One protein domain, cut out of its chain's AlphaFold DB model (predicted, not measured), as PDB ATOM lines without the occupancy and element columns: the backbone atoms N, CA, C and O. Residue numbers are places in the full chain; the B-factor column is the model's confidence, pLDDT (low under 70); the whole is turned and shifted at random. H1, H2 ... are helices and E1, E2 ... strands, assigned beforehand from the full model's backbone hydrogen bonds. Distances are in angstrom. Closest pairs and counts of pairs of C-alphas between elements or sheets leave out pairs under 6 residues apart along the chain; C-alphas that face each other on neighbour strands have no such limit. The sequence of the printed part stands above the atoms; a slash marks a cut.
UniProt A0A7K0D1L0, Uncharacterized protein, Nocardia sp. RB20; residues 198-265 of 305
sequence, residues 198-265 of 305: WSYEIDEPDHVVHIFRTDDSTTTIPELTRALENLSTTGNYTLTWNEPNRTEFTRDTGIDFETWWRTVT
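What this domain is: This is residues 198 to 265 of the 305 residues of an uncharacterized protein of Nocardia sp. RB20 (UniProt A0A7K0D1L0). A small sheet of three strands has one long helix, H1, over a face and running along the strands, while H2 and H3 make a corner beyond one end of the sheet. H2 grazes that sheet, and H3 reaches toward the first residue of H1. The 68 printed residues hold three named strands and three named helices, in the order E1 E2 H1 E3 H2 H3; the class is mixed, helices and strands. The sheet runs E1 E2 E3 and is mixed. The whole is compact, with a radius of gyration of the C-alphas of 12.2 A and spans of 35 by 24 by 22 A.

How they stand to each other: E1, residues 198 to 203, and E2, residues 208 to 213, form an antiparallel hairpin, with N 201 and O 210 2.9 A apart, within hydrogen-bond range. H1, residues 221 to 234, is on the sheet at a height of 10.0 A; its line stands at 13 degrees to E1 on the local plane. The closest C-alphas of E1 and H1, Trp 198 and Ile 221, are 6.9 A apart. E3, residues 238 to 241, is the parallel neighbour of E2, with N 209 and O 238 2.8 A apart, within hydrogen-bond range. E2, H1 and E3 form a strand-helix-strand unit, two parallel neighbour strands with a helix between, and its crossover is right-handed. H2, residues 243 to 253, only grazes the sheet, with residues 243 to 249. H3, residues 257 to 264, touches H2 about perpendicular at 77 degrees; their closest C-alphas, Thr 250 and Phe 257, are 5.6 A apart. H1 and H3 are close but not clearly touching. In H1, H2 and H3 every O i to N i+4 pair is within hydrogen-bond range.

Where its parts are: E1 begins at C-alpha 198 (-32.784, 36.247, 6.765) and measures 16.8 A, E2 16.6 A, H1 20.0 A, E3 10.4 A, H2 15.5 A and H3 10.5 A. H3 ends at C-alpha 264 (-28.847, 41.405, -3.635).

The domain as a whole: The C-alphas farthest apart, Pro 205 and Gly 254, are 35.7 A apart. The printed part has no cut and no long link. Mean pLDDT of the printed part is 82.0, and residue 235 is under 70.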
ATOM      1  N   TRP A 198     -31.393  36.355   7.168       84.75
ATOM      2  CA  TRP A 198     -32.784  36.247   6.765       84.75
ATOM      3  C   TRP A 198     -33.136  34.769   6.681       84.75
ATOM      4  O   TRP A 198     -32.276  33.920   6.438       84.75
ATOM      5  N   SER A 199     -34.395  34.465   6.935       85.94
ATOM      6  CA  SER A 199     -34.955  33.130   6.827       85.94
ATOM      7  C   SER A 199     -36.264  33.195   6.058       85.94
ATOM      8  O   SER A 199     -36.805  34.280   5.816       85.94
ATOM      9  N   TYR A 200     -36.750  32.025   5.669       86.00
ATOM     10  CA  TYR A 200     -38.059  31.871   5.071       86.00
ATOM     11  C   TYR A 200     -38.810  30.702   5.702       86.00
ATOM     12  O   TYR A 200     -38.207  29.706   6.099       86.00
ATOM     13  N   GLU A 201     -40.127  30.832   5.758       85.94
ATOM     14  CA  GLU A 201     -41.062  29.761   6.101       85.94
ATOM     15  C   GLU A 201     -42.074  29.611   4.966       85.94
ATOM     16  O   GLU A 201     -42.438  30.596   4.322       85.94
ATOM     17  N   ILE A 202     -42.496  28.374   4.699       85.50
ATOM     18  CA  ILE A 202     -43.477  28.066   3.656       85.50
ATOM     19  C   ILE A 202     -44.799  27.709   4.327       85.50
ATOM     20  O   ILE A 202     -44.871  26.747   5.091       85.50
ATOM     21  N   ASP A 203     -45.839  28.464   3.999       84.69
ATOM     22  CA  ASP A 203     -47.228  28.099   4.235       84.69
ATOM     23  C   ASP A 203     -47.734  27.323   3.012       84.69
ATOM     24  O   ASP A 203     -48.129  27.897   1.995       84.69
ATOM     25  N   GLU A 204     -47.618  25.995   3.075       81.19
ATOM     26  CA  GLU A 204     -48.007  25.095   1.981       81.19
ATOM     27  C   GLU A 204     -49.504  25.170   1.619       81.19
ATOM     28  O   GLU A 204     -49.804  25.202   0.427       81.19
ATOM     29  N   PRO A 205     -50.453  25.234   2.580       81.62
ATOM     30  CA  PRO A 205     -51.874  25.442   2.289       81.62
ATOM     31  C   PRO A 205     -52.181  26.638   1.382       81.62
ATOM     32  O   PRO A 205     -52.991  26.512   0.461       81.62
ATOM     33  N   ASP A 206     -51.528  27.773   1.629       75.56
ATOM     34  CA  ASP A 206     -51.787  29.026   0.915       75.56
ATOM     35  C   ASP A 206     -50.748  29.309  -0.188       75.56
ATOM     36  O   ASP A 206     -50.834  30.321  -0.890       75.56
ATOM     37  N   HIS A 207     -49.776  28.407  -0.375       79.69
ATOM     38  CA  HIS A 207     -48.615  28.587  -1.250       79.69
ATOM     39  C   HIS A 207     -47.927  29.949  -1.026       79.69
ATOM     40  O   HIS A 207     -47.588  30.667  -1.975       79.69
ATOM     41  N   VAL A 208     -47.710  30.325   0.237       81.06
ATOM     42  CA  VAL A 208     -47.059  31.588   0.620       81.06
ATOM     43  C   VAL A 208     -45.684  31.313   1.218       81.06
ATOM     44  O   VAL A 208     -45.516  30.452   2.070       81.06
ATOM     45  N   VAL A 209     -44.682  32.077   0.795       83.25
ATOM     46  CA  VAL A 209     -43.348  32.104   1.395       83.25
ATOM     47  C   VAL A 209     -43.229  33.375   2.226       83.25
ATOM     48  O   VAL A 209     -43.275  34.489   1.695       83.25
ATOM     49  N   HIS A 210     -43.078  33.212   3.535       84.25
ATOM     50  CA  HIS A 210     -42.881  34.293   4.490       84.25
ATOM     51  C   HIS A 210     -41.395  34.535   4.702       84.25
ATOM     52  O   HIS A 210     -40.688  33.644   5.161       84.25
ATOM     53  N   ILE A 211     -40.920  35.744   4.410       85.50
ATOM     54  CA  ILE A 211     -39.520  36.125   4.599       85.50
ATOM     55  C   ILE A 211     -39.387  37.054   5.800       85.50
ATOM     56  O   ILE A 211     -40.069  38.079   5.916       85.50
ATOM     57  N   PHE A 212     -38.469  36.710   6.696       85.12
ATOM     58  CA  PHE A 212     -38.242  37.442   7.932       85.12
ATOM     59  C   PHE A 212     -36.763  37.463   8.308       85.12
ATOM     60  O   PHE A 212     -35.976  36.594   7.935       85.12
ATOM     61  N   ARG A 213     -36.377  38.498   9.050       81.56
ATOM     62  CA  ARG A 213     -35.052  38.627   9.636       81.56
ATOM     63  C   ARG A 213     -35.004  37.785  10.907       81.56
ATOM     64  O   ARG A 213     -35.945  37.810  11.696       81.56
ATOM     65  N   THR A 214     -33.914  37.058  11.102       81.81
ATOM     66  CA  THR A 214     -33.650  36.347  12.354       81.81
ATOM     67  C   THR A 214     -32.148  36.234  12.554       81.81
ATOM     68  O   THR A 214     -31.432  35.782  11.658       81.81
ATOM     69  N   ASP A 215     -31.665  36.693  13.706       77.56
ATOM     70  CA  ASP A 215     -30.230  36.780  13.987       77.56
ATOM     71  C   ASP A 215     -29.596  35.391  14.201       77.56
ATOM     72  O   ASP A 215     -28.395  35.228  13.981       77.56
ATOM     73  N   ASP A 216     -30.412  34.376  14.512       79.81
ATOM     74  CA  ASP A 216     -29.992  32.978  14.682       79.81
ATOM     75  C   ASP A 216     -29.964  32.182  13.362       79.81
ATOM     76  O   ASP A 216     -29.547  31.021  13.338       79.81
ATOM     77  N   SER A 217     -30.398  32.772  12.238       79.50
ATOM     78  CA  SER A 217     -30.341  32.087  10.941       79.50
ATOM     79  C   SER A 217     -28.896  31.929  10.476       79.50
ATOM     80  O   SER A 217     -28.104  32.873  10.454       79.50
ATOM     81  N   THR A 218     -28.562  30.721  10.024       80.06
ATOM     82  CA  THR A 218     -27.310  30.436   9.315       80.06
ATOM     83  C   THR A 218     -27.423  30.677   7.812       80.06
ATOM     84  O   THR A 218     -26.408  30.650   7.121       80.06
ATOM     85  N   THR A 219     -28.634  30.916   7.303       82.06
ATOM     86  CA  THR A 219     -28.910  31.079   5.877       82.06
ATOM     87  C   THR A 219     -28.360  32.411   5.388       82.06
ATOM     88  O   THR A 219     -28.740  33.496   5.843       82.06
ATOM     89  N   THR A 220     -27.447  32.334   4.430       84.31
ATOM     90  CA  THR A 220     -26.916  33.511   3.749       84.31
ATOM     91  C   THR A 220     -27.883  33.986   2.667       84.31
ATOM     92  O   THR A 220     -28.635  33.198   2.097       84.31
ATOM     93  N   ILE A 221     -27.838  35.278   2.321       84.81
ATOM     94  CA  ILE A 221     -28.654  35.817   1.224       84.81
ATOM     95  C   ILE A 221     -28.486  35.010  -0.084       84.81
ATOM     96  O   ILE A 221     -29.503  34.657  -0.665       84.81
ATOM     97  N   PRO A 222     -27.277  34.608  -0.531       83.00
ATOM     98  CA  PRO A 222     -27.134  33.770  -1.729       83.00
ATOM     99  C   PRO A 222     -27.748  32.364  -1.637       83.00
ATOM    100  O   PRO A 222     -28.058  31.766  -2.668       83.00
ATOM    101  N   GLU A 223     -27.850  31.784  -0.441       85.44
ATOM    102  CA  GLU A 223     -28.536  30.500  -0.230       85.44
ATOM    103  C   GLU A 223     -30.050  30.690  -0.252       85.44
ATOM    104  O   GLU A 223     -30.752  29.918  -0.901       85.44
ATOM    105  N   LEU A 224     -30.530  31.769   0.371       85.62
ATOM    106  CA  LEU A 224     -31.927  32.179   0.330       85.62
ATOM    107  C   LEU A 224     -32.387  32.440  -1.109       85.62
ATOM    108  O   LEU A 224     -33.386  31.870  -1.529       85.62
ATOM    109  N   THR A 225     -31.628  33.207  -1.898       84.44
ATOM    110  CA  THR A 225     -31.911  33.458  -3.322       84.44
ATOM    111  C   THR A 225     -32.090  32.151  -4.094       84.44
ATOM    112  O   THR A 225     -33.096  31.983  -4.775       84.44
ATOM    113  N   ARG A 226     -31.169  31.191  -3.931       84.75
ATOM    114  CA  ARG A 226     -31.250  29.879  -4.595       84.75
ATOM    115  C   ARG A 226     -32.460  29.064  -4.142       84.75
ATOM    116  O   ARG A 226     -33.087  28.399  -4.962       84.75
ATOM    117  N   ALA A 227     -32.802  29.105  -2.855       83.31
ATOM    118  CA  ALA A 227     -34.002  28.447  -2.346       83.31
ATOM    119  C   ALA A 227     -35.276  29.043  -2.969       83.31
ATOM    120  O   ALA A 227     -36.140  28.298  -3.425       83.31
ATOM    121  N   LEU A 228     -35.356  30.373  -3.063       80.38
ATOM    122  CA  LEU A 228     -36.483  31.080  -3.677       80.38
ATOM    123  C   LEU A 228     -36.585  30.827  -5.188       80.38
ATOM    124  O   LEU A 228     -37.681  30.609  -5.699       80.38
ATOM    125  N   GLU A 229     -35.459  30.800  -5.904       81.00
ATOM    126  CA  GLU A 229     -35.409  30.421  -7.322       81.00
ATOM    127  C   GLU A 229     -35.925  28.993  -7.531       81.00
ATOM    128  O   GLU A 229     -36.776  28.767  -8.390       81.00
ATOM    129  N   ASN A 230     -35.489  28.036  -6.708       81.31
ATOM    130  CA  ASN A 230     -35.974  26.658  -6.790       81.31
ATOM    131  C   ASN A 230     -37.489  26.582  -6.563       81.31
ATOM    132  O   ASN A 230     -38.185  25.969  -7.373       81.31
ATOM    133  N   LEU A 231     -38.011  27.269  -5.542       77.94
ATOM    134  CA  LEU A 231     -39.454  27.332  -5.278       77.94
ATOM    135  C   LEU A 231     -40.238  27.912  -6.465       77.94
ATOM    136  O   LEU A 231     -41.334  27.435  -6.754       77.94
ATOM    137  N   SER A 232     -39.651  28.866  -7.200       71.56
ATOM    138  CA  SER A 232     -40.235  29.435  -8.427       71.56
ATOM    139  C   SER A 232     -40.354  28.453  -9.573       71.56
ATOM    140  O   SER A 232     -41.305  28.508 -10.350       71.56
ATOM    141  N   THR A 233     -39.404  27.527  -9.663       73.19
ATOM    142  CA  THR A 233     -39.416  26.506 -10.706       73.19
ATOM    143  C   THR A 233     -40.364  25.354 -10.386       73.19
ATOM    144  O   THR A 233     -40.870  24.718 -11.307       73.19
ATOM    145  N   THR A 234     -40.622  25.081  -9.102       72.38
ATOM    146  CA  THR A 234     -41.393  23.909  -8.657       72.38
ATOM    147  C   THR A 234     -42.867  24.193  -8.372       72.38
ATOM    148  O   THR A 234     -43.662  23.256  -8.393       72.38
ATOM    149  N   GLY A 235     -43.261  25.444  -8.115       66.31
ATOM    150  CA  GLY A 235     -44.649  25.781  -7.793       66.31
ATOM    151  C   GLY A 235     -44.980  27.269  -7.909       66.31
ATOM    152  O   GLY A 235     -44.105  28.129  -7.947       66.31
ATOM    153  N   ASN A 236     -46.275  27.584  -7.944       73.88
ATOM    154  CA  ASN A 236     -46.774  28.959  -7.999       73.88
ATOM    155  C   ASN A 236     -46.863  29.572  -6.590       73.88
ATOM    156  O   ASN A 236     -47.959  29.835  -6.102       73.88
ATOM    157  N   TYR A 237     -45.717  29.778  -5.936       74.88
ATOM    158  CA  TYR A 237     -45.667  30.413  -4.616       74.88
ATOM    159  C   TYR A 237     -45.758  31.943  -4.699       74.88
ATOM    160  O   TYR A 237     -45.319  32.569  -5.666       74.88
ATOM    161  N   THR A 238     -46.316  32.562  -3.659       75.69
ATOM    162  CA  THR A 238     -46.326  34.019  -3.462       75.69
ATOM    163  C   THR A 238     -45.366  34.417  -2.347       75.69
ATOM    164  O   THR A 238     -45.136  33.651  -1.419       75.69
ATOM    165  N   LEU A 239     -44.775  35.611  -2.431       76.06
ATOM    166  CA  LEU A 239     -43.785  36.092  -1.462       76.06
ATOM    167  C   LEU A 239     -44.376  37.183  -0.583       76.06
ATOM    168  O   LEU A 239     -44.903  38.175  -1.089       76.06
ATOM    169  N   THR A 240     -44.215  37.033   0.728       79.56
ATOM    170  CA  THR A 240     -44.607  38.044   1.709       79.56
ATOM    171  C   THR A 240     -43.462  38.348   2.664       79.56
ATOM    172  O   THR A 240     -42.640  37.491   2.984       79.56
ATOM    173  N   TRP A 241     -43.406  39.597   3.117       80.94
ATOM    174  CA  TRP A 241     -42.366  40.087   4.018       80.94
ATOM    175  C   TRP A 241     -42.957  40.330   5.394       80.94
ATOM    176  O   TRP A 241     -44.078  40.820   5.526       80.94
ATOM    177  N   ASN A 242     -42.166  40.069   6.426       83.38
ATOM    178  CA  ASN A 242     -42.462  40.584   7.749       83.38
ATOM    179  C   ASN A 242     -42.257  42.116   7.759       83.38
ATOM    180  O   ASN A 242     -41.130  42.610   7.688       83.38
ATOM    181  N   GLU A 243     -43.361  42.865   7.810       79.25
ATOM    182  CA  GLU A 243     -43.362  44.331   7.701       79.25
ATOM    183  C   GLU A 243     -42.577  45.046   8.825       79.25
ATOM    184  O   GLU A 243     -41.843  45.994   8.519       79.25
ATOM    185  N   PRO A 244     -42.627  44.592  10.098       84.19
ATOM    186  CA  PRO A 244     -41.710  45.072  11.132       84.19
ATOM    187  C   PRO A 244     -40.237  44.958  10.723       84.19
ATOM    188  O   PRO A 244     -39.536  45.966  10.701       84.19
ATOM    189  N   ASN A 245     -39.785  43.782  10.278       83.56
ATOM    190  CA  ASN A 245     -38.389  43.566   9.876       83.56
ATOM    191  C   ASN A 245     -37.956  44.469   8.711       83.56
ATOM    192  O   ASN A 245     -36.835  44.981   8.692       83.56
ATOM    193  N   ARG A 246     -38.852  44.693   7.743       82.75
ATOM    194  CA  ARG A 246     -38.633  45.619   6.623       82.75
ATOM    195  C   ARG A 246     -38.459  47.063   7.104       82.75
ATOM    196  O   ARG A 246     -37.556  47.774   6.645       82.75
ATOM    197  N   THR A 247     -39.339  47.497   8.000       83.38
ATOM    198  CA  THR A 247     -39.347  48.863   8.536       83.38
ATOM    199  C   THR A 247     -38.096  49.115   9.370       83.38
ATOM    200  O   THR A 247     -37.424  50.132   9.192       83.38
ATOM    201  N   GLU A 248     -37.732  48.162  10.228       84.50
ATOM    202  CA  GLU A 248     -36.523  48.225  11.048       84.50
ATOM    203  C   GLU A 248     -35.259  48.239  10.192       84.50
ATOM    204  O   GLU A 248     -34.409  49.100  10.387       84.50
ATOM    205  N   PHE A 249     -35.164  47.376   9.176       87.25
ATOM    206  CA  PHE A 249     -34.036  47.388   8.245       87.25
ATOM    207  C   PHE A 249     -33.846  48.763   7.589       87.25
ATOM    208  O   PHE A 249     -32.730  49.287   7.546       87.25
ATOM    209  N   THR A 250     -34.935  49.355   7.094       87.69
ATOM    210  CA  THR A 250     -34.886  50.655   6.411       87.69
ATOM    211  C   THR A 250     -34.468  51.766   7.374       87.69
ATOM    212  O   THR A 250     -33.633  52.603   7.032       87.69
ATOM    213  N   ARG A 251     -34.996  51.748   8.604       90.19
ATOM    214  CA  ARG A 251     -34.635  52.693   9.666       90.19
ATOM    215  C   ARG A 251     -33.164  52.575  10.069       90.19
ATOM    216  O   ARG A 251     -32.494  53.594  10.200       90.19
ATOM    217  N   ASP A 252     -32.669  51.355  10.258       87.00
ATOM    218  CA  ASP A 252     -31.340  51.101  10.822       87.00
ATOM    219  C   ASP A 252     -30.219  51.331   9.798       87.00
ATOM    220  O   ASP A 252     -29.103  51.709  10.154       87.00
ATOM    221  N   THR A 253     -30.503  51.101   8.514       85.62
ATOM    222  CA  THR A 253     -29.504  51.190   7.438       85.62
ATOM    223  C   THR A 253     -29.615  52.472   6.617       85.62
ATOM    224  O   THR A 253     -28.671  52.825   5.910       85.62
ATOM    225  N   GLY A 254     -30.758  53.165   6.683       86.31
ATOM    226  CA  GLY A 254     -31.077  54.304   5.821       86.31
ATOM    227  C   GLY A 254     -31.254  53.932   4.342       86.31
ATOM    228  O   GLY A 254     -31.310  54.821   3.492       86.31
ATOM    229  N   ILE A 255     -31.307  52.637   4.018       86.31
ATOM    230  CA  ILE A 255     -31.460  52.109   2.662       86.31
ATOM    231  C   ILE A 255     -32.877  51.556   2.518       86.31
ATOM    232  O   ILE A 255     -33.316  50.756   3.340       86.31
ATOM    233  N   ASP A 256     -33.573  51.942   1.447       87.00
ATOM    234  CA  ASP A 256     -34.867  51.352   1.102       87.00
ATOM    235  C   ASP A 256     -34.741  49.830   0.926       87.00
ATOM    236  O   ASP A 256     -33.968  49.345   0.091       87.00
ATOM    237  N   PHE A 257     -35.510  49.083   1.721       84.56
ATOM    238  CA  PHE A 257     -35.460  47.625   1.738       84.56
ATOM    239  C   PHE A 257     -35.753  47.009   0.367       84.56
ATOM    240  O   PHE A 257     -35.039  46.098  -0.038       84.56
ATOM    241  N   GLU A 258     -36.762  47.498  -0.365       83.06
ATOM    242  CA  GLU A 258     -37.125  46.917  -1.667       83.06
ATOM    243  C   GLU A 258     -35.992  47.081  -2.687       83.06
ATOM    244  O   GLU A 258     -35.667  46.148  -3.425       83.06
ATOM    245  N   THR A 259     -35.369  48.258  -2.703       83.50
ATOM    246  CA  THR A 259     -34.216  48.565  -3.554       83.50
ATOM    247  C   THR A 259     -33.019  47.684  -3.203       83.50
ATOM    248  O   THR A 259     -32.391  47.108  -4.097       83.50
ATOM    249  N   TRP A 260     -32.713  47.539  -1.912       86.81
ATOM    250  CA  TRP A 260     -31.641  46.661  -1.446       86.81
ATOM    251  C   TRP A 260     -31.905  45.200  -1.812       86.81
ATOM    252  O   TRP A 260     -31.060  44.584  -2.461       86.81
ATOM    253  N   TRP A 261     -33.087  44.680  -1.462       84.75
ATOM    254  CA  TRP A 261     -33.489  43.292  -1.678       84.75
ATOM    255  C   TRP A 261     -33.349  42.901  -3.149       84.75
ATOM    256  O   TRP A 261     -32.582  42.004  -3.479       84.75
ATOM    257  N   ARG A 262     -33.960  43.671  -4.061       80.19
ATOM    258  CA  ARG A 262     -33.865  43.436  -5.515       80.19
ATOM    259  C   ARG A 262     -32.438  43.443  -6.048       80.19
ATOM    260  O   ARG A 262     -32.160  42.802  -7.056       80.19
ATOM    261  N   THR A 263     -31.546  44.197  -5.410       81.44
ATOM    262  CA  THR A 263     -30.154  44.281  -5.855       81.44
ATOM    263  C   THR A 263     -29.330  43.079  -5.395       81.44
ATOM    264  O   THR A 263     -28.431  42.644  -6.113       81.44
ATOM    265  N   VAL A 264     -29.607  42.535  -4.205       83.06
ATOM    266  CA  VAL A 264     -28.847  41.405  -3.635       83.06
ATOM    267  C   VAL A 264     -29.449  40.042  -3.962       83.06
ATOM    268  O   VAL A 264     -28.736  39.041  -3.915       83.06
ATOM    269  N   THR A 265     -30.718  40.010  -4.355       78.69
ATOM    270  CA  THR A 265     -31.416  38.826  -4.857       78.69
ATOM    271  C   THR A 265     -31.977  39.113  -6.263       78.69
ATOM    272  O   THR A 265     -33.197  39.176  -6.460       78.69
TER     273      THR A 265